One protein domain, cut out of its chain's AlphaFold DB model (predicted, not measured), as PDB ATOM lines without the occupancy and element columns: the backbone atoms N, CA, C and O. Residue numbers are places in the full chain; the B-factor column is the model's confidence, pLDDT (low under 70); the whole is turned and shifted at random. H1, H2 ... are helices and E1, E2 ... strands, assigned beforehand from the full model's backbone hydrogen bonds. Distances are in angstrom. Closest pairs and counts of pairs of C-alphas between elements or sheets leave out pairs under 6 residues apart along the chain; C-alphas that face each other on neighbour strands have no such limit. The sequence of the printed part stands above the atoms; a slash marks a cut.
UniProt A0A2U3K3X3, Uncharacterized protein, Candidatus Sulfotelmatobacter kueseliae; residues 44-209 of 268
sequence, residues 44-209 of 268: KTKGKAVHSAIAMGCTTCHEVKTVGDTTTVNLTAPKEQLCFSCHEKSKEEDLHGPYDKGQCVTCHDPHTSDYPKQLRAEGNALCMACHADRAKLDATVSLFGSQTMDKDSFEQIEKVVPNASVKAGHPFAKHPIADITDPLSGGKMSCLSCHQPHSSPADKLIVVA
ATOM      1  N   LYS A  44     173.020 107.089 113.142       93.38
ATOM      2  CA  LYS A  44     173.695 107.244 114.446       93.38
ATOM      3  C   LYS A  44     174.616 108.455 114.518       93.38
ATOM      4  O   LYS A  44     175.064 108.824 115.599       93.38
ATOM      5  N   THR A  45     174.916 109.074 113.383       92.88
ATOM      6  CA  THR A  45     175.899 110.167 113.294       92.88
ATOM      7  C   THR A  45     175.300 111.469 112.780       92.88
ATOM      8  O   THR A  45     175.931 112.521 112.873       92.88
ATOM      9  N   LYS A  46     174.063 111.422 112.275       90.50
ATOM     10  CA  LYS A  46     173.331 112.567 111.731       90.50
ATOM     11  C   LYS A  46     172.094 112.861 112.577       90.50
ATOM     12  O   LYS A  46     171.430 111.965 113.084       90.50
ATOM     13  N   GLY A  47     171.771 114.139 112.735       87.25
ATOM     14  CA  GLY A  47     170.597 114.587 113.482       87.25
ATOM     15  C   GLY A  47     170.802 115.959 114.106       87.25
ATOM     16  O   GLY A  47     171.828 116.604 113.890       87.25
ATOM     17  N   LYS A  48     169.807 116.425 114.864       94.06
ATOM     18  CA  LYS A  48     169.827 117.769 115.465       94.06
ATOM     19  C   LYS A  48     170.754 117.843 116.673       94.06
ATOM     20  O   LYS A  48     171.483 118.817 116.829       94.06
ATOM     21  N   ALA A  49     170.727 116.819 117.518       96.06
ATOM     22  CA  ALA A  49     171.543 116.725 118.716       96.06
ATOM     23  C   ALA A  49     172.359 115.431 118.681       96.06
ATOM     24  O   ALA A  49     171.995 114.443 119.313       96.06
ATOM     25  N   VAL A  50     173.492 115.449 117.980       96.38
ATOM     26  CA  VAL A  50     174.452 114.333 117.945       96.38
ATOM     27  C   VAL A  50     175.351 114.378 119.182       96.38
ATOM     28  O   VAL A  50     175.805 115.451 119.588       96.38
ATOM     29  N   HIS A  51     175.586 113.227 119.808       96.44
ATOM     30  CA  HIS A  51     176.470 113.110 120.960       96.44
ATOM     31  C   HIS A  51     177.921 113.385 120.542       96.44
ATOM     32  O   HIS A  51     178.436 112.776 119.606       96.44
ATOM     33  N   SER A  52     178.616 114.284 121.240       94.19
ATOM     34  CA  SER A  52     179.967 114.720 120.848       94.19
ATOM     35  C   SER A  52     180.991 113.580 120.816       94.19
ATOM     36  O   SER A  52     181.903 113.605 119.991       94.19
ATOM     37  N   ALA A  53     180.813 112.548 121.649       94.44
ATOM     38  CA  ALA A  53     181.693 111.378 121.665       94.44
ATOM     39  C   ALA A  53     181.691 110.580 120.349       94.44
ATOM     40  O   ALA A  53     182.624 109.819 120.118       94.44
ATOM     41  N   ILE A  54     180.719 110.781 119.449       94.31
ATOM     42  CA  ILE A  54     180.749 110.164 118.112       94.31
ATOM     43  C   ILE A  54     182.027 110.555 117.352       94.31
ATOM     44  O   ILE A  54     182.611 109.722 116.663       94.31
ATOM     45  N   ALA A  55     182.529 111.782 117.545       92.62
ATOM     46  CA  ALA A  55     183.781 112.237 116.938       92.62
ATOM     47  C   ALA A  55     185.031 111.519 117.487       92.62
ATOM     48  O   ALA A  55     186.078 111.549 116.846       92.62
ATOM     49  N   MET A  56     184.930 110.861 118.647       93.00
ATOM     50  CA  MET A  56     186.006 110.040 119.222       93.00
ATOM     51  C   MET A  56     186.063 108.634 118.602       93.00
ATOM     52  O   MET A  56     186.966 107.859 118.907       93.00
ATOM     53  N   GLY A  57     185.119 108.301 117.718       92.56
ATOM     54  CA  GLY A  57     185.019 107.004 117.063       92.56
ATOM     55  C   GLY A  57     184.168 106.001 117.842       92.56
ATOM     56  O   GLY A  57     184.158 105.966 119.074       92.56
ATOM     57  N   CYS A  58     183.471 105.139 117.092       93.31
ATOM     58  CA  CYS A  58     182.505 104.168 117.616       93.31
ATOM     59  C   CYS A  58     183.111 103.241 118.677       93.31
ATOM     60  O   CYS A  58     182.438 102.853 119.633       93.31
ATOM     61  N   THR A  59     184.396 102.911 118.528       93.00
ATOM     62  CA  THR A  59     185.112 101.975 119.399       93.00
ATOM     63  C   THR A  59     185.441 102.530 120.784       93.00
ATOM     64  O   THR A  59     185.864 101.781 121.659       93.00
ATOM     65  N   THR A  60     185.181 103.820 121.022       94.44
ATOM     66  CA  THR A  60     185.208 104.404 122.372       94.44
ATOM     67  C   THR A  60     184.167 103.738 123.276       94.44
ATOM     68  O   THR A  60     184.434 103.444 124.441       94.44
ATOM     69  N   CYS A  61     182.983 103.458 122.727       95.38
ATOM     70  CA  CYS A  61     181.880 102.838 123.460       95.38
ATOM     71  C   CYS A  61     181.643 101.384 123.059       95.38
ATOM     72  O   CYS A  61     181.127 100.616 123.870       95.38
ATOM     73  N   HIS A  62     182.007 101.007 121.831       94.44
ATOM     74  CA  HIS A  62     181.745  99.682 121.291       94.44
ATOM     75  C   HIS A  62     182.992  98.809 121.160       94.44
ATOM     76  O   HIS A  62     184.022  99.222 120.640       94.44
ATOM     77  N   GLU A  63     182.871  97.550 121.556       92.75
ATOM     78  CA  GLU A  63     183.854  96.521 121.247       92.75
ATOM     79  C   GLU A  63     183.374  95.718 120.035       92.75
ATOM     80  O   GLU A  63     182.341  95.048 120.095       92.75
ATOM     81  N   VAL A  64     184.134  95.775 118.941       91.38
ATOM     82  CA  VAL A  64     183.859  95.013 117.719       91.38
ATOM     83  C   VAL A  64     184.772  93.792 117.678       91.38
ATOM     84  O   VAL A  64     185.998  93.918 117.696       91.38
ATOM     85  N   LYS A  65     184.181  92.598 117.612       90.25
ATOM     86  CA  LYS A  65     184.907  91.327 117.480       90.25
ATOM     87  C   LYS A  65     184.403  90.576 116.261       90.25
ATOM     88  O   LYS A  65     183.204  90.355 116.148       90.25
ATOM     89  N   THR A  66     185.317  90.146 115.398       88.38
ATOM     90  CA  THR A  66     185.011  89.295 114.239       88.38
ATOM     91  C   THR A  66     185.702  87.946 114.413       88.38
ATOM     92  O   THR A  66     186.925  87.895 114.565       88.38
ATOM     93  N   VAL A  67     184.924  86.862 114.418       87.19
ATOM     94  CA  VAL A  67     185.407  85.476 114.514       87.19
ATOM     95  C   VAL A  67     184.793  84.679 113.367       87.19
ATOM     96  O   VAL A  67     183.587  84.446 113.346       87.19
ATOM     97  N   GLY A  68     185.623  84.268 112.405       85.94
ATOM     98  CA  GLY A  68     185.129  83.703 111.146       85.94
ATOM     99  C   GLY A  68     184.261  84.723 110.406       85.94
ATOM    100  O   GLY A  68     184.678  85.867 110.235       85.94
ATOM    101  N   ASP A  69     183.046  84.313 110.044       85.69
ATOM    102  CA  ASP A  69     182.064  85.147 109.339       85.69
ATOM    103  C   ASP A  69     181.080  85.862 110.285       85.69
ATOM    104  O   ASP A  69     180.121  86.488 109.835       85.69
ATOM    105  N   THR A  70     181.297  85.782 111.601       86.62
ATOM    106  CA  THR A  70     180.436  86.423 112.601       86.62
ATOM    107  C   THR A  70     181.122  87.648 113.187       86.62
ATOM    108  O   THR A  70     182.217  87.549 113.747       86.62
ATOM    109  N   THR A  71     180.454  88.798 113.114       89.81
ATOM    110  CA  THR A  71     180.855  90.019 113.820       89.81
ATOM    111  C   THR A  71     179.892  90.293 114.969       89.81
ATOM    112  O   THR A  71     178.683  90.240 114.796       89.81
ATOM    113  N   THR A  72     180.418  90.634 116.140       90.56
ATOM    114  CA  THR A  72     179.638  91.082 117.302       90.56
ATOM    115  C   THR A  72     180.040  92.498 117.678       90.56
ATOM    116  O   THR A  72     181.238  92.796 117.720       90.56
ATOM    117  N   VAL A  73     179.056  93.337 117.997       91.12
ATOM    118  CA  VAL A  73     179.260  94.708 118.478       91.12
ATOM    119  C   VAL A  73     178.685  94.809 119.887       91.12
ATOM    120  O   VAL A  73     177.471  94.817 120.074       91.12
ATOM    121  N   ASN A  74     179.561  94.862 120.885       93.19
ATOM    122  CA  ASN A  74     179.190  94.949 122.297       93.19
ATOM    123  C   ASN A  74     179.567  96.317 122.871       93.19
ATOM    124  O   ASN A  74     180.162  97.129 122.174       93.19
ATOM    125  N   LEU A  75     179.218  96.589 124.128       95.56
ATOM    126  CA  LEU A  75     179.723  97.760 124.849       95.56
ATOM    127  C   LEU A  75     181.079  97.448 125.492       95.56
ATOM    128  O   LEU A  75     181.302  96.328 125.952       95.56
ATOM    129  N   THR A  76     181.962  98.443 125.567       95.75
ATOM    130  CA  THR A  76     183.284  98.325 126.213       95.75
ATOM    131  C   THR A  76     183.202  98.210 127.739       95.75
ATOM    132  O   THR A  76     184.157  97.773 128.378       95.75
ATOM    133  N   ALA A  77     182.055  98.560 128.325       95.75
ATOM    134  CA  ALA A  77     181.747  98.434 129.745       95.75
ATOM    135  C   ALA A  77     180.248  98.122 129.945       95.75
ATOM    136  O   ALA A  77     179.453  98.341 129.024       95.75
ATOM    137  N   PRO A  78     179.826  97.643 131.134       95.69
ATOM    138  CA  PRO A  78     178.408  97.528 131.472       95.69
ATOM    139  C   PRO A  78     177.669  98.849 131.237       95.69
ATOM    140  O   PRO A  78     178.214  99.921 131.510       95.69
ATOM    141  N   LYS A  79     176.422  98.785 130.752       91.94
ATOM    142  CA  LYS A  79     175.648  99.977 130.360       91.94
ATOM    143  C   LYS A  79     175.528 101.002 131.496       91.94
ATOM    144  O   LYS A  79     175.581 102.197 131.233       91.94
ATOM    145  N   GLU A  80     175.445 100.533 132.741       95.38
ATOM    146  CA  GLU A  80     175.316 101.350 133.950       95.38
ATOM    147  C   GLU A  80     176.604 102.099 134.319       95.38
ATOM    148  O   GLU A  80     176.566 103.048 135.096       95.38
ATOM    149  N   GLN A  81     177.749 101.670 133.784       96.19
ATOM    150  CA  GLN A  81     179.072 102.224 134.090       96.19
ATOM    151  C   GLN A  81     179.675 102.974 132.906       96.19
ATOM    152  O   GLN A  81     180.475 103.886 133.102       96.19
ATOM    153  N   LEU A  82     179.290 102.609 131.680       96.75
ATOM    154  CA  LEU A  82     179.899 103.116 130.456       96.75
ATOM    155  C   LEU A  82     179.889 104.644 130.392       96.75
ATOM    156  O   LEU A  82     180.921 105.254 130.125       96.75
ATOM    157  N   CYS A  83     178.750 105.271 130.685       96.56
ATOM    158  CA  CYS A  83     178.629 106.727 130.662       96.56
ATOM    159  C   CYS A  83     179.578 107.394 131.670       96.56
ATOM    160  O   CYS A  83     180.163 108.437 131.379       96.56
ATOM    161  N   PHE A  84     179.785 106.762 132.828       96.81
ATOM    162  CA  PHE A  84     180.636 107.286 133.894       96.81
ATOM    163  C   PHE A  84     182.139 107.107 133.643       96.81
ATOM    164  O   PHE A  84     182.952 107.607 134.414       96.81
ATOM    165  N   SER A  85     182.528 106.458 132.540       94.94
ATOM    166  CA  SER A  85     183.919 106.481 132.072       94.94
ATOM    167  C   SER A  85     184.358 107.869 131.582       94.94
ATOM    168  O   SER A  85     185.555 108.136 131.506       94.94
ATOM    169  N   CYS A  86     183.403 108.752 131.255       96.75
ATOM    170  CA  CYS A  86     183.656 110.126 130.808       96.75
ATOM    171  C   CYS A  86     182.849 111.180 131.584       96.75
ATOM    172  O   CYS A  86     183.329 112.295 131.774       96.75
ATOM    173  N   HIS A  87     181.631 110.862 132.031       95.94
ATOM    174  CA  HIS A  87     180.785 111.781 132.793       95.94
ATOM    175  C   HIS A  87     180.941 111.540 134.297       95.94
ATOM    176  O   HIS A  87     180.766 110.421 134.761       95.94
ATOM    177  N   GLU A  88     181.235 112.571 135.087       95.94
ATOM    178  CA  GLU A  88     181.332 112.402 136.541       95.94
ATOM    179  C   GLU A  88     179.953 112.062 137.139       95.94
ATOM    180  O   GLU A  88     178.952 112.729 136.849       95.94
ATOM    181  N   LYS A  89     179.891 111.008 137.966       95.44
ATOM    182  CA  LYS A  89     178.689 110.701 138.752       95.44
ATOM    183  C   LYS A  89     178.568 111.728 139.879       95.44
ATOM    184  O   LYS A  89     179.546 112.021 140.565       95.44
ATOM    185  N   SER A  90     177.365 112.261 140.058       96.00
ATOM    186  CA  SER A  90     177.054 113.204 141.124       96.00
ATOM    187  C   SER A  90     177.367 112.617 142.500       96.00
ATOM    188  O   SER A  90     177.236 111.410 142.713       96.00
ATOM    189  N   LYS A  91     177.775 113.495 143.418       95.50
ATOM    190  CA  LYS A  91     178.049 113.186 144.831       95.50
ATOM    191  C   LYS A  91     176.959 113.725 145.758       95.50
ATOM    192  O   LYS A  91     177.128 113.673 146.967       95.50
ATOM    193  N   GLU A  92     175.895 114.282 145.186       95.12
ATOM    194  CA  GLU A  92     174.735 114.735 145.946       95.12
ATOM    195  C   GLU A  92     173.972 113.542 146.529       95.12
ATOM    196  O   GLU A  92     173.972 112.452 145.953       95.12
ATOM    197  N   GLU A  93     173.306 113.773 147.657       88.12
ATOM    198  CA  GLU A  93     172.609 112.728 148.410       88.12
ATOM    199  C   GLU A  93     171.317 112.274 147.715       88.12
ATOM    200  O   GLU A  93     171.047 111.074 147.632       88.12
ATOM    201  N   ASP A  94     170.518 113.212 147.190       95.69
ATOM    202  CA  ASP A  94     169.269 112.867 146.512       95.69
ATOM    203  C   ASP A  94     169.539 112.619 145.028       95.69
ATOM    204  O   ASP A  94     169.773 113.544 144.243       95.69
ATOM    205  N   LEU A  95     169.540 111.343 144.644       96.62
ATOM    206  CA  LEU A  95     169.757 110.896 143.274       96.62
ATOM    207  C   LEU A  95     168.445 110.419 142.656       96.62
ATOM    208  O   LEU A  95     167.703 109.619 143.226       96.62
ATOM    209  N   HIS A  96     168.184 110.848 141.427       96.50
ATOM    210  CA  HIS A  96     167.024 110.387 140.687       96.50
ATOM    211  C   HIS A  96     167.169 108.894 140.359       96.50
ATOM    212  O   HIS A  96     168.195 108.472 139.830       96.50
ATOM    213  N   GLY A  97     166.136 108.090 140.629       94.56
ATOM    214  CA  GLY A  97     166.217 106.622 140.581       94.56
ATOM    215  C   GLY A  97     166.876 106.028 139.322       94.56
ATOM    216  O   GLY A  97     167.784 105.204 139.458       94.56
ATOM    217  N   PRO A  98     166.484 106.426 138.093       94.25
ATOM    218  CA  PRO A  98     167.151 105.963 136.874       94.25
ATOM    219  C   PRO A  98     168.615 106.411 136.770       94.25
ATOM    220  O   PRO A  98     169.460 105.645 136.312       94.25
ATOM    221  N   TYR A  99     168.929 107.634 137.206       96.94
ATOM    222  CA  TYR A  99     170.290 108.170 137.186       96.94
ATOM    223  C   TYR A  99     171.201 107.432 138.170       96.94
ATOM    224  O   TYR A  99     172.302 107.025 137.794       96.94
ATOM    225  N   ASP A 100     170.731 107.182 139.395       95.81
ATOM    226  CA  ASP A 100     171.504 106.453 140.402       95.81
ATOM    227  C   ASP A 100     171.903 105.053 139.908       95.81
ATOM    228  O   ASP A 100     173.062 104.637 140.008       95.81
ATOM    229  N   LYS A 101     170.954 104.372 139.258       94.88
ATOM    230  CA  LYS A 101     171.138 103.043 138.665       94.88
ATOM    231  C   LYS A 101     171.948 103.046 137.361       94.88
ATOM    232  O   LYS A 101     172.088 101.990 136.750       94.88
ATOM    233  N   GLY A 102     172.435 104.196 136.890       95.81
ATOM    234  CA  GLY A 102     173.177 104.305 135.628       95.81
ATOM    235  C   GLY A 102     172.327 104.027 134.382       95.81
ATOM    236  O   GLY A 102     172.852 103.705 133.318       95.81
ATOM    237  N   GLN A 103     171.003 104.151 134.473       95.12
ATOM    238  CA  GLN A 103     170.073 103.923 133.363       95.12
ATOM    239  C   GLN A 103     169.966 105.164 132.463       95.12
ATOM    240  O   GLN A 103     168.875 105.612 132.108       95.12
ATOM    241  N   CYS A 104     171.111 105.732 132.079       96.19
ATOM    242  CA  CYS A 104     171.211 106.986 131.328       96.19
ATOM    243  C   CYS A 104     170.395 106.939 130.027       96.19
ATOM    244  O   CYS A 104     169.714 107.901 129.664       96.19
ATOM    245  N   VAL A 105     170.421 105.784 129.353       94.75
ATOM    246  CA  VAL A 105     169.785 105.580 128.045       94.75
ATOM    247  C   VAL A 105     168.255 105.501 128.089       94.75
ATOM    248  O   VAL A 105     167.615 105.523 127.036       94.75
ATOM    249  N   THR A 106     167.660 105.442 129.285       93.69
ATOM    250  CA  THR A 106     166.204 105.539 129.462       93.69
ATOM    251  C   THR A 106     165.703 106.906 129.008       93.69
ATOM    252  O   THR A 106     164.685 106.994 128.327       93.69
ATOM    253  N   CYS A 107     166.446 107.969 129.336       95.62
ATOM    254  CA  CYS A 107     166.082 109.350 129.015       95.62
ATOM    255  C   CYS A 107     166.913 109.930 127.867       95.62
ATOM    256  O   CYS A 107     166.416 110.796 127.147       95.62
ATOM    257  N   HIS A 108     168.153 109.460 127.699       96.06
ATOM    258  CA  HIS A 108     169.074 109.920 126.663       96.06
ATOM    259  C   HIS A 108     169.216 108.907 125.522       96.06
ATOM    260  O   HIS A 108     169.195 107.695 125.728       96.06
ATOM    261  N   ASP A 109     169.419 109.398 124.308       95.50
ATOM    262  CA  ASP A 109     169.958 108.608 123.212       95.50
ATOM    263  C   ASP A 109     171.491 108.745 123.178       95.50
ATOM    264  O   ASP A 109     172.000 109.861 123.101       95.50
ATOM    265  N   PRO A 110     172.268 107.654 123.253       95.56
ATOM    266  CA  PRO A 110     173.727 107.760 123.289       95.56
ATOM    267  C   PRO A 110     174.339 108.213 121.951       95.56
ATOM    268  O   PRO A 110     175.531 108.512 121.911       95.56
ATOM    269  N   HIS A 111     173.554 108.267 120.868       95.88
ATOM    270  CA  HIS A 111     174.029 108.641 119.538       95.88
ATOM    271  C   HIS A 111     173.472 109.990 119.099       95.88
ATOM    272  O   HIS A 111     174.223 110.948 118.911       95.88
ATOM    273  N   THR A 112     172.154 110.078 118.922       95.25
ATOM    274  CA  THR A 112     171.518 111.261 118.343       95.25
ATOM    275  C   THR A 112     170.063 111.381 118.765       95.25
ATOM    276  O   THR A 112     169.374 110.389 118.993       95.25
ATOM    277  N   SER A 113     169.582 112.618 118.850       95.06
ATOM    278  CA  SER A 113     168.172 112.910 119.070       95.06
ATOM    279  C   SER A 113     167.722 114.149 118.304       95.06
ATOM    280  O   SER A 113     168.516 115.020 117.936       95.06
ATOM    281  N   ASP A 114     166.411 114.254 118.114       94.56
ATOM    282  CA  ASP A 114     165.736 115.486 117.730       94.56
ATOM    283  C   ASP A 114     165.761 116.560 118.826       94.56
ATOM    284  O   ASP A 114     165.598 117.746 118.524       94.56
ATOM    285  N   TYR A 115     165.972 116.162 120.083       95.38
ATOM    286  CA  TYR A 115     165.886 117.042 121.242       95.38
ATOM    287  C   TYR A 115     167.276 117.358 121.822       95.38
ATOM    288  O   TYR A 115     168.138 116.473 121.879       95.38
ATOM    289  N   PRO A 116     167.520 118.602 122.290       94.19
ATOM    290  CA  PRO A 116     168.792 118.993 122.894       94.19
ATOM    291  C   PRO A 116     169.223 118.062 124.028       94.19
ATOM    292  O   PRO A 116     168.381 117.481 124.709       94.19
ATOM    293  N   LYS A 117     170.539 117.963 124.265       94.88
ATOM    294  CA  LYS A 117     171.132 117.058 125.273       94.88
ATOM    295  C   LYS A 117     170.767 115.587 125.039       94.88
ATOM    296  O   LYS A 117     170.698 114.808 125.985       94.88
ATOM    297  N   GLN A 118     170.492 115.227 123.784       96.38
ATOM    298  CA  GLN A 118     170.157 113.873 123.367       96.38
ATOM    299  C   GLN A 118     168.921 113.294 124.078       96.38
ATOM    300  O   GLN A 118     168.822 112.088 124.259       96.38
ATOM    301  N   LEU A 119     167.975 114.120 124.526       96.00
ATOM    302  CA  LEU A 119     166.799 113.620 125.251       96.00
ATOM    303  C   LEU A 119     165.878 112.819 124.329       96.00
ATOM    304  O   LEU A 119     165.833 113.095 123.143       96.00
ATOM    305  N   ARG A 120     165.106 111.857 124.839       95.12
ATOM    306  CA  ARG A 120     164.172 111.064 124.010       95.12
ATOM    307  C   ARG A 120     162.817 111.727 123.745       95.12
ATOM    308  O   ARG A 120     162.092 111.288 122.857       95.12
ATOM    309  N   ALA A 121     162.479 112.773 124.493       94.19
ATOM    310  CA  ALA A 121     161.244 113.537 124.355       94.19
ATOM    311  C   ALA A 121     161.467 115.008 124.737       94.19
ATOM    312  O   ALA A 121     162.421 115.341 125.446       94.19
ATOM    313  N   GLU A 122     160.575 115.887 124.281       92.94
ATOM    314  CA  GLU A 122     160.645 117.319 124.565       92.94
ATOM    315  C   GLU A 122     160.071 117.672 125.944       92.94
ATOM    316  O   GLU A 122     158.947 117.299 126.286       92.94
ATOM    317  N   GLY A 123     160.818 118.476 126.706       90.94
ATOM    318  CA  GLY A 123     160.322 119.155 127.904       90.94
ATOM    319  C   GLY A 123     159.630 118.222 128.901       90.94
ATOM    320  O   GLY A 123     160.125 117.140 129.214       90.94
ATOM    321  N   ASN A 124     158.461 118.644 129.391       92.56
ATOM    322  CA  ASN A 124     157.709 117.912 130.413       92.56
ATOM    323  C   ASN A 124     157.233 116.527 129.932       92.56
ATOM    324  O   ASN A 124     156.980 115.661 130.769       92.56
ATOM    325  N   ALA A 125     157.133 116.280 128.619       91.75
ATOM    326  CA  ALA A 125     156.711 114.977 128.100       91.75
ATOM    327  C   ALA A 125     157.690 113.858 128.491       91.75
ATOM    328  O   ALA A 125     157.262 112.736 128.753       91.75
ATOM    329  N   LEU A 126     158.985 114.174 128.613       94.38
ATOM    330  CA  LEU A 126     159.995 113.228 129.088       94.38
ATOM    331  C   LEU A 126     159.710 112.774 130.526       94.38
ATOM    332  O   LEU A 126     159.765 111.590 130.838       94.38
ATOM    333  N   CYS A 127     159.364 113.708 131.410       93.94
ATOM    334  CA  CYS A 127     159.056 113.404 132.806       93.94
ATOM    335  C   CYS A 127     157.734 112.627 132.914       93.94
ATOM    336  O   CYS A 127     157.608 111.661 133.669       93.94
ATOM    337  N   MET A 128     156.734 113.047 132.139       91.69
ATOM    338  CA  MET A 128     155.382 112.499 132.221       91.69
ATOM    339  C   MET A 128     155.258 111.083 131.662       91.69
ATOM    340  O   MET A 128     154.322 110.389 132.040       91.69
ATOM    341  N   ALA A 129     156.215 110.602 130.866       91.31
ATOM    342  CA  ALA A 129     156.229 109.201 130.445       91.31
ATOM    343  C   ALA A 129     156.244 108.213 131.628       91.31
ATOM    344  O   ALA A 129     155.718 107.112 131.502       91.31
ATOM    345  N   CYS A 130     156.800 108.617 132.779       92.69
ATOM    346  CA  CYS A 130     156.848 107.793 133.994       92.69
ATOM    347  C   CYS A 130     156.005 108.342 135.151       92.69
ATOM    348  O   CYS A 130     155.414 107.578 135.924       92.69
ATOM    349  N   HIS A 131     155.964 109.667 135.293       92.12
ATOM    350  CA  HIS A 131     155.354 110.319 136.450       92.12
ATOM    351  C   HIS A 131     153.867 110.653 136.274       92.12
ATOM    352  O   HIS A 131     153.240 111.062 137.251       92.12
ATOM    353  N   ALA A 132     153.297 110.482 135.075       84.50
ATOM    354  CA  ALA A 132     151.874 110.715 134.835       84.50
ATOM    355  C   ALA A 132     150.969 109.693 135.545       84.50
ATOM    356  O   ALA A 132     151.411 108.675 136.089       84.50
ATOM    357  N   ASP A 133     149.663 109.970 135.525       77.62
ATOM    358  CA  ASP A 133     148.675 109.064 136.096       77.62
ATOM    359  C   ASP A 133     148.530 107.761 135.288       77.62
ATOM    360  O   ASP A 133     148.709 107.711 134.072       77.62
ATOM    361  N   ARG A 134     148.199 106.678 135.996       77.50
ATOM    362  CA  ARG A 134     148.344 105.284 135.556       77.50
ATOM    363  C   ARG A 134     146.993 104.585 135.492       77.50
ATOM    364  O   ARG A 134     146.742 103.649 136.245       77.50
ATOM    365  N   ALA A 135     146.099 105.063 134.631       67.81
ATOM    366  CA  ALA A 135     144.736 104.535 134.575       67.81
ATOM    367  C   ALA A 135     144.678 103.067 134.101       67.81
ATOM    368  O   ALA A 135     143.805 102.327 134.555       67.81
ATOM    369  N   LYS A 136     145.593 102.636 133.210       71.44
ATOM    370  CA  LYS A 136     145.749 101.242 132.738       71.44
ATOM    371  C   LYS A 136     147.193 100.980 132.300       71.44
ATOM    372  O   LYS A 136     147.755 101.806 131.587       71.44
ATOM    373  N   LEU A 137     147.763  99.842 132.701       79.56
ATOM    374  CA  LEU A 137     149.110  99.408 132.320       79.56
ATOM    375  C   LEU A 137     149.078  97.979 131.783       79.56
ATOM    376  O   LEU A 137     148.481  97.097 132.406       79.56
ATOM    377  N   ASP A 138     149.766  97.765 130.667       83.56
ATOM    378  CA  ASP A 138     150.107  96.435 130.170       83.56
ATOM    379  C   ASP A 138     151.257  95.828 130.996       83.56
ATOM    380  O   ASP A 138     151.862  96.496 131.834       83.56
ATOM    381  N   ALA A 139     151.579  94.549 130.769       83.25
ATOM    382  CA  ALA A 139     152.697  93.883 131.452       83.25
ATOM    383  C   ALA A 139     154.061  94.542 131.151       83.25
ATOM    384  O   ALA A 139     154.968  94.522 131.985       83.25
ATOM    385  N   THR A 140     154.191  95.145 129.968       85.44
ATOM    386  CA  THR A 140     155.357  95.920 129.541       85.44
ATOM    387  C   THR A 140     154.909  97.327 129.173       85.44
ATOM    388  O   THR A 140     154.111  97.513 128.257       85.44
ATOM    389  N   VAL A 141     155.441  98.321 129.877       86.81
ATOM    390  CA  VAL A 141     155.163  99.738 129.647       86.81
ATOM    391  C   VAL A 141     156.160 100.275 128.627       86.81
ATOM    392  O   VAL A 141     157.371 100.214 128.837       86.81
ATOM    393  N   SER A 142     155.656 100.803 127.514       88.00
ATOM    394  CA  SER A 142     156.480 101.493 126.517       88.00
ATOM    395  C   SER A 142     156.678 102.950 126.928       88.00
ATOM    396  O   SER A 142     155.699 103.637 127.210       88.00
ATOM    397  N   LEU A 143     157.927 103.419 126.958       87.19
ATOM    398  CA  LEU A 143     158.271 104.791 127.350       87.19
ATOM    399  C   LEU A 143     158.606 105.643 126.124       87.19
ATOM    400  O   LEU A 143     157.875 106.566 125.779       87.19
ATOM    401  N   PHE A 144     159.703 105.311 125.440       87.12
ATOM    402  CA  PHE A 144     160.216 106.090 124.313       87.12
ATOM    403  C   PHE A 144     160.799 105.170 123.246       87.12
ATOM    404  O   PHE A 144     161.910 104.655 123.403       87.12
ATOM    405  N   GLY A 145     160.070 104.969 122.149       80.06
ATOM    406  CA  GLY A 145     160.514 104.094 121.063       80.06
ATOM    407  C   GLY A 145     160.831 102.687 121.576       80.06
ATOM    408  O   GLY A 145     159.932 101.963 121.983       80.06
ATOM    409  N   SER A 146     162.115 102.316 121.579       79.69
ATOM    410  CA  SER A 146     162.600 101.011 122.050       79.69
ATOM    411  C   SER A 146     162.752 100.882 123.570       79.69
ATOM    412  O   SER A 146     163.079  99.797 124.047       79.69
ATOM    413  N   GLN A 147     162.559 101.955 124.344       89.00
ATOM    414  CA  GLN A 147     162.671 101.898 125.803       89.00
ATOM    415  C   GLN A 147     161.383 101.371 126.425       89.00
ATOM    416  O   GLN A 147     160.316 101.972 126.276       89.00
ATOM    417  N   THR A 148     161.509 100.276 127.166       89.75
ATOM    418  CA  THR A 148     160.409  99.626 127.874       89.75
ATOM    419  C   THR A 148     160.755  99.400 129.337       89.75
ATOM    420  O   THR A 148     161.925  99.249 129.688       89.75
ATOM    421  N   MET A 149     159.730  99.301 130.174       88.31
ATOM    422  CA  MET A 149     159.844  98.970 131.589       88.31
ATOM    423  C   MET A 149     158.819  97.898 131.953       88.31
ATOM    424  O   MET A 149     157.731  97.856 131.377       88.31
ATOM    425  N   ASP A 150     159.153  97.014 132.888       90.88
ATOM    426  CA  ASP A 150     158.166  96.094 133.441       90.88
ATOM    427  C   ASP A 150     157.152  96.844 134.316       90.88
ATOM    428  O   ASP A 150     157.442  97.897 134.895       90.88
ATOM    429  N   LYS A 151     155.938  96.302 134.386       90.38
ATOM    430  CA  LYS A 151     154.839  96.910 135.132       90.38
ATOM    431  C   LYS A 151     155.185  97.153 136.605       90.38
ATOM    432  O   LYS A 151     154.891  98.234 137.108       90.38
ATOM    433  N   ASP A 152     155.818  96.191 137.270       90.19
ATOM    434  CA  ASP A 152     156.090  96.266 138.706       90.19
ATOM    435  C   ASP A 152     157.069  97.407 139.009       90.19
ATOM    436  O   ASP A 152     156.799  98.241 139.876       90.19
ATOM    437  N   SER A 153     158.155  97.517 138.237       89.75
ATOM    438  CA  SER A 153     159.092  98.643 138.316       89.75
ATOM    439  C   SER A 153     158.403  99.980 138.060       89.75
ATOM    440  O   SER A 153     158.666 100.953 138.769       89.75
ATOM    441  N   PHE A 154     157.510 100.039 137.068       90.00
ATOM    442  CA  PHE A 154     156.789 101.263 136.736       90.00
ATOM    443  C   PHE A 154     155.835 101.687 137.860       90.00
ATOM    444  O   PHE A 154     155.737 102.872 138.177       90.00
ATOM    445  N   GLU A 155     155.159 100.734 138.504       90.12
ATOM    446  CA  GLU A 155     154.234 100.997 139.607       90.12
ATOM    447  C   GLU A 155     154.920 101.594 140.845       90.12
ATOM    448  O   GLU A 155     154.291 102.393 141.541       90.12
ATOM    449  N   GLN A 156     156.207 101.308 141.070       90.31
ATOM    450  CA  GLN A 156     156.978 101.875 142.187       90.31
ATOM    451  C   GLN A 156     157.417 103.331 141.984       90.31
ATOM    452  O   GLN A 156     157.877 103.974 142.925       90.31
ATOM    453  N   ILE A 157     157.307 103.877 140.770       91.38
ATOM    454  CA  ILE A 157     157.720 105.259 140.506       91.38
ATOM    455  C   ILE A 157     156.734 106.220 141.188       91.38
ATOM    456  O   ILE A 157     155.519 106.051 141.062       91.38
ATOM    457  N   GLU A 158     157.227 107.261 141.868       89.25
ATOM    458  CA  GLU A 158     156.365 108.291 142.464       89.25
ATOM    459  C   GLU A 158     155.560 109.028 141.380       89.25
ATOM    460  O   GLU A 158     156.095 109.423 140.341       89.25
ATOM    461  N   LYS A 159     154.257 109.217 141.609       88.56
ATOM    462  CA  LYS A 159     153.394 109.973 140.694       88.56
ATOM    463  C   LYS A 159     153.512 111.468 140.965       88.56
ATOM    464  O   LYS A 159     153.456 111.898 142.116       88.56
ATOM    465  N   VAL A 160     153.547 112.253 139.897       88.06
ATOM    466  CA  VAL A 160     153.345 113.702 139.953       88.06
ATOM    467  C   VAL A 160     151.961 113.961 139.382       88.06
ATOM    468  O   VAL A 160     151.647 113.491 138.293       88.06
ATOM    469  N   VAL A 161     151.112 114.668 140.130       82.00
ATOM    470  CA  VAL A 161     149.704 114.879 139.758       82.00
ATOM    471  C   VAL A 161     149.498 116.330 139.314       82.00
ATOM    472  O   VAL A 161     149.022 117.157 140.100       82.00
ATOM    473  N   PRO A 162     149.881 116.688 138.076       83.06
ATOM    474  CA  PRO A 162     149.441 117.931 137.476       83.06
ATOM    475  C   PRO A 162     147.970 117.815 137.048       83.06
ATOM    476  O   PRO A 162     147.352 116.750 137.084       83.06
ATOM    477  N   ASN A 163     147.396 118.927 136.604       82.38
ATOM    478  CA  ASN A 163     146.109 118.917 135.926       82.38
ATOM    479  C   ASN A 163     146.188 118.149 134.594       82.38
ATOM    480  O   ASN A 163     147.267 117.888 134.066       82.38
ATOM    481  N   ALA A 164     145.025 117.836 134.016       81.88
ATOM    482  CA  ALA A 164     144.923 117.055 132.779       81.88
ATOM    483  C   ALA A 164     145.715 117.643 131.592       81.88
ATOM    484  O   ALA A 164     146.094 116.909 130.686       81.88
ATOM    485  N   SER A 165     145.984 118.952 131.598       81.75
ATOM    486  CA  SER A 165     146.741 119.630 130.543       81.75
ATOM    487  C   SER A 165     148.252 119.673 130.792       81.75
ATOM    488  O   SER A 165     148.965 120.181 129.934       81.75
ATOM    489  N   VAL A 166     148.746 119.208 131.948       84.56
ATOM    490  CA  VAL A 166     150.158 119.323 132.380       84.56
ATOM    491  C   VAL A 166     150.660 120.777 132.336       84.56
ATOM    492  O   VAL A 166     151.793 121.071 131.962       84.56
ATOM    493  N   LYS A 167     149.781 121.722 132.690       88.38
ATOM    494  CA  LYS A 167     150.081 123.171 132.670       88.38
ATOM    495  C   LYS A 167     150.058 123.812 134.043       88.38
ATOM    496  O   LYS A 167     150.697 124.839 134.253       88.38
ATOM    497  N   ALA A 168     149.326 123.211 134.970       89.75
ATOM    498  CA  ALA A 168     149.296 123.639 136.355       89.75
ATOM    499  C   ALA A 168     149.074 122.443 137.280       89.75
ATOM    500  O   ALA A 168     148.629 121.391 136.825       89.75
ATOM    501  N   GLY A 169     149.329 122.626 138.568       87.19
ATOM    502  CA  GLY A 169     149.274 121.554 139.558       87.19
ATOM    503  C   GLY A 169     150.672 121.087 139.943       87.19
ATOM    504  O   GLY A 169     151.593 121.220 139.148       87.19
ATOM    505  N   HIS A 170     150.787 120.533 141.151       88.69
ATOM    506  CA  HIS A 170     152.035 120.203 141.845       88.69
ATOM    507  C   HIS A 170     153.029 121.390 141.994       88.69
ATOM    508  O   HIS A 170     153.429 122.000 141.009       88.69
ATOM    509  N   PRO A 171     153.458 121.739 143.223       85.25
ATOM    510  CA  PRO A 171     153.003 121.186 144.501       85.25
ATOM    511  C   PRO A 171     151.599 121.680 144.895       85.25
ATOM    512  O   PRO A 171     150.913 121.022 145.670       85.25
ATOM    513  N   PHE A 172     151.117 122.782 144.305       86.62
ATOM    514  CA  PHE A 172     149.794 123.353 144.588       86.62
ATOM    515  C   PHE A 172     148.868 123.276 143.372       86.62
ATOM    516  O   PHE A 172     149.302 123.446 142.236       86.62
ATOM    517  N   ALA A 173     147.567 123.083 143.606       84.81
ATOM    518  CA  ALA A 173     146.573 122.769 142.569       84.81
ATOM    519  C   ALA A 173     146.516 123.748 141.377       84.81
ATOM    520  O   ALA A 173     146.124 123.356 140.281       84.81
ATOM    521  N   LYS A 174     146.885 125.019 141.579       86.56
ATOM    522  CA  LYS A 174     146.871 126.065 140.540       86.56
ATOM    523  C   LYS A 174     148.257 126.616 140.204       86.56
ATOM    524  O   LYS A 174     148.336 127.580 139.448       86.56
ATOM    525  N   HIS A 175     149.329 126.044 140.754       89.56
ATOM    526  CA  HIS A 175     150.674 126.531 140.455       89.56
ATOM    527  C   HIS A 175     151.004 126.237 138.984       89.56
ATOM    528  O   HIS A 175     150.844 125.087 138.575       89.56
ATOM    529  N   PRO A 176     151.425 127.226 138.174       91.25
ATOM    530  CA  PRO A 176     151.818 126.996 136.787       91.25
ATOM    531  C   PRO A 176     153.110 126.174 136.701       91.25
ATOM    532  O   PRO A 176     154.054 126.439 137.443       91.25
ATOM    533  N   ILE A 177     153.146 125.218 135.770       91.94
ATOM    534  CA  ILE A 177     154.297 124.329 135.493       91.94
ATOM    535  C   ILE A 177     154.654 124.253 133.995       91.94
ATOM    536  O   ILE A 177     155.560 123.520 133.597       91.94
ATOM    537  N   ALA A 178     153.926 124.996 133.155       92.69
ATOM    538  CA  ALA A 178     154.190 125.187 131.731       92.69
ATOM    539  C   ALA A 178     153.528 126.490 131.236       92.69
ATOM    540  O   ALA A 178     152.805 127.148 131.985       92.69
ATOM    541  N   ASP A 179     153.765 126.849 129.971       91.06
ATOM    542  CA  ASP A 179     153.131 127.966 129.240       91.06
ATOM    543  C   ASP A 179     153.300 129.373 129.839       91.06
ATOM    544  O   ASP A 179     152.648 130.323 129.406       91.06
ATOM    545  N   ILE A 180     154.219 129.537 130.787       90.94
ATOM    546  CA  ILE A 180     154.640 130.841 131.301       90.94
ATOM    547  C   ILE A 180     156.157 130.987 131.195       90.94
ATOM    548  O   ILE A 180     156.886 130.008 131.019       90.94
ATOM    549  N   THR A 181     156.643 132.216 131.313       92.56
ATOM    550  CA  THR A 181     158.075 132.480 131.463       92.56
ATOM    551  C   THR A 181     158.498 132.168 132.893       92.56
ATOM    552  O   THR A 181     157.895 132.672 133.838       92.56
ATOM    553  N   ASP A 182     159.545 131.363 133.041       92.44
ATOM    554  CA  ASP A 182     160.207 131.105 134.313       92.44
ATOM    555  C   ASP A 182     160.733 132.429 134.903       92.44
ATOM    556  O   ASP A 182     161.558 133.106 134.274       92.44
ATOM    557  N   PRO A 183     160.259 132.844 136.091       88.25
ATOM    558  CA  PRO A 183     160.674 134.095 136.705       88.25
ATOM    559  C   PRO A 183     162.170 134.161 137.022       88.25
ATOM    560  O   PRO A 183     162.743 135.247 136.905       88.25
ATOM    561  N   LEU A 184     162.788 133.026 137.353       88.69
ATOM    562  CA  LEU A 184     164.181 132.928 137.782       88.69
ATOM    563  C   LEU A 184     165.143 132.848 136.598       88.69
ATOM    564  O   LEU A 184     166.153 133.549 136.576       88.69
ATOM    565  N   SER A 185     164.835 132.011 135.605       89.12
ATOM    566  CA  SER A 185     165.733 131.795 134.459       89.12
ATOM    567  C   SER A 185     165.410 132.665 133.240       89.12
ATOM    568  O   SER A 185     166.253 132.826 132.358       89.12
ATOM    569  N   GLY A 186     164.188 133.202 133.147       89.12
ATOM    570  CA  GLY A 186     163.675 133.858 131.938       89.12
ATOM    571  C   GLY A 186     163.353 132.892 130.789       89.12
ATOM    572  O   GLY A 186     162.877 133.326 129.741       89.12
ATOM    573  N   GLY A 187     163.599 131.590 130.971       91.19
ATOM    574  CA  GLY A 187     163.260 130.542 130.016       91.19
ATOM    575  C   GLY A 187     161.771 130.191 130.021       91.19
ATOM    576  O   GLY A 187     160.951 130.826 130.681       91.19
ATOM    577  N   LYS A 188     161.402 129.145 129.277       92.94
ATOM    578  CA  LYS A 188     160.056 128.562 129.373       92.94
ATOM    579  C   LYS A 188     159.939 127.764 130.671       92.94
ATOM    580  O   LYS A 188     160.819 126.957 130.963       92.94
ATOM    581  N   MET A 189     158.846 127.960 131.403       93.38
ATOM    582  CA  MET A 189     158.530 127.180 132.598       93.38
ATOM    583  C   MET A 189     158.411 125.694 132.263       93.38
ATOM    584  O   MET A 189     157.793 125.320 131.262       93.38
ATOM    585  N   SER A 190     159.013 124.861 133.106       93.75
ATOM    586  CA  SER A 190     159.001 123.403 132.978       93.75
ATOM    587  C   SER A 190     159.230 122.746 134.337       93.75
ATOM    588  O   SER A 190     159.551 123.428 135.312       93.75
ATOM    589  N   CYS A 191     159.164 121.415 134.404       93.88
ATOM    590  CA  CYS A 191     159.565 120.672 135.603       93.88
ATOM    591  C   CYS A 191     160.995 121.030 136.061       93.88
ATOM    592  O   CYS A 191     161.273 121.044 137.257       93.88
ATOM    593  N   LEU A 192     161.887 121.374 135.123       93.88
ATOM    594  CA  LEU A 192     163.286 121.714 135.403       93.88
ATOM    595  C   LEU A 192     163.486 123.100 136.030       93.88
ATOM    596  O   LEU A 192     164.590 123.413 136.467       93.88
ATOM    597  N   SER A 193     162.442 123.928 136.086       93.12
ATOM    598  CA  SER A 193     162.488 125.199 136.816       93.12
ATOM    599  C   SER A 193     162.523 124.987 138.332       93.12
ATOM    600  O   SER A 193     162.995 125.856 139.061       93.12
ATOM    601  N   CYS A 194     162.057 123.825 138.805       93.31
ATOM    602  CA  CYS A 194     162.026 123.480 140.225       93.31
ATOM    603  C   CYS A 194     162.765 122.181 140.551       93.31
ATOM    604  O   CYS A 194     163.146 122.019 141.702       93.31
ATOM    605  N   HIS A 195     162.992 121.279 139.589       94.31
ATOM    606  CA  HIS A 195     163.633 119.983 139.832       94.31
ATOM    607  C   HIS A 195     164.919 119.768 139.024       94.31
ATOM    608  O   HIS A 195     165.031 120.172 137.867       94.31
ATOM    609  N   GLN A 196     165.871 119.046 139.614       94.88
ATOM    610  CA  GLN A 196     167.069 118.538 138.956       94.88
ATOM    611  C   GLN A 196     166.855 117.081 138.505       94.88
ATOM    612  O   GLN A 196     166.539 116.220 139.315       94.88
ATOM    613  N   PRO A 197     167.064 116.742 137.224       95.19
ATOM    614  CA  PRO A 197     166.673 115.435 136.688       95.19
ATOM    615  C   PRO A 197     167.649 114.300 137.034       95.19
ATOM    616  O   PRO A 197     167.351 113.137 136.768       95.19
ATOM    617  N   HIS A 198     168.829 114.632 137.564       96.81
ATOM    618  CA  HIS A 198     169.864 113.666 137.938       96.81
ATOM    619  C   HIS A 198     170.031 113.593 139.445       96.81
ATOM    620  O   HIS A 198     169.971 112.509 140.012       96.81
ATOM    621  N   SER A 199     170.245 114.741 140.081       96.44
ATOM    622  CA  SER A 199     170.526 114.794 141.504       96.44
ATOM    623  C   SER A 199     170.315 116.185 142.066       96.44
ATOM    624  O   SER A 199     170.505 117.159 141.334       96.44
ATOM    625  N   SER A 200     170.041 116.286 143.360       95.62
ATOM    626  CA  SER A 200     170.034 117.564 144.058       95.62
ATOM    627  C   SER A 200     170.567 117.452 145.488       95.62
ATOM    628  O   SER A 200     170.388 116.412 146.117       95.62
ATOM    629  N   PRO A 201     171.175 118.524 146.032       93.31
ATOM    630  CA  PRO A 201     171.437 118.622 147.468       93.31
ATOM    631  C   PRO A 201     170.163 118.724 148.322       93.31
ATOM    632  O   PRO A 201     170.233 118.516 149.531       93.31
ATOM    633  N   ALA A 202     169.014 119.082 147.734       92.62
ATOM    634  CA  ALA A 202     167.722 119.106 148.422       92.62
ATOM    635  C   ALA A 202     166.895 117.852 148.119       92.62
ATOM    636  O   ALA A 202     167.062 117.224 147.073       92.62
ATOM    637  N   ASP A 203     165.972 117.526 149.022       91.56
ATOM    638  CA  ASP A 203     165.052 116.408 148.861       91.56
ATOM    639  C   ASP A 203     164.115 116.598 147.663       91.56
ATOM    640  O   ASP A 203     163.887 117.707 147.166       91.56
ATOM    641  N   LYS A 204     163.572 115.480 147.168       91.56
ATOM    642  CA  LYS A 204     162.644 115.460 146.025       91.56
ATOM    643  C   LYS A 204     163.225 116.151 144.788       91.56
ATOM    644  O   LYS A 204     162.494 116.693 143.951       91.56
ATOM    645  N   LEU A 205     164.547 116.096 144.668       95.00
ATOM    646  CA  LEU A 205     165.341 116.644 143.589       95.00
ATOM    647  C   LEU A 205     165.114 118.142 143.375       95.00
ATOM    648  O   LEU A 205     165.251 118.621 142.253       95.00
ATOM    649  N   ILE A 206     164.740 118.895 144.408       93.75
ATOM    650  CA  ILE A 206     164.401 120.315 144.264       93.75
ATOM    651  C   ILE A 206     165.656 121.137 143.950       93.75
ATOM    652  O   ILE A 206     166.690 120.967 144.584       93.75
ATOM    653  N   VAL A 207     165.597 122.046 142.979       93.44
ATOM    654  CA  VAL A 207     166.669 123.011 142.694       93.44
ATOM    655  C   VAL A 207     166.875 123.904 143.913       93.44
ATOM    656  O   VAL A 207     165.931 124.503 144.414       93.44
ATOM    657  N   VAL A 208     168.122 124.055 144.353       90.62
ATOM    658  CA  VAL A 208     168.461 124.947 145.466       90.62
ATOM    659  C   VAL A 208     168.721 126.352 144.936       90.62
ATOM    660  O   VAL A 208     169.637 126.577 144.137       90.62
ATOM    661  N   ALA A 209     167.906 127.312 145.373       85.81
ATOM    662  CA  ALA A 209     168.092 128.708 145.005       85.81
ATOM    663  C   ALA A 209     169.365 129.283 145.643       85.81
ATOM    664  O   ALA A 209     169.719 128.983 146.778       85.81
TER     665      ALA A 209
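This is residues 44 to 209 of the 268 residues of an uncharacterized protein of Candidatus Sulfotelmatobacter kueseliae (UniProt A0A2U3K3X3). Little regular structure: short helices sit among loops, with hairpin E1 and E2 at one end, its residues 66 to 71 sticking out, and hairpin E3 and E4 with H6 as a side lobe. Of 166 printed residues, 54 lie in named elements, mixed in class, H1 E1 E2 H2 H3 H4 H5 E3 E4 H6. The whole is only just compact, close to loose: radius of gyration of the C-alphas 18.2 A, spans 64 by 38 by 32 A.

Hairpin E1, residues 62 to 67, and E2, 70 to 75, is antiparallel, N 65 and O 72 3.0 A apart. The closest C-alphas of H5, 124 to 131, and E3, 140 to 144, are 129 and 143, 5.8 A. Every O i to N i+4 pair is within hydrogen-bond range in H6, 151 to 155.

H1, residues 52 to 56, begins at C-alpha (179.967, 114.720, 120.848); H6 ends at (154.234, 100.997, 139.607).

The printed part has no cut; residues 108 to 123 are a long link; residue 135 has pLDDT under 70.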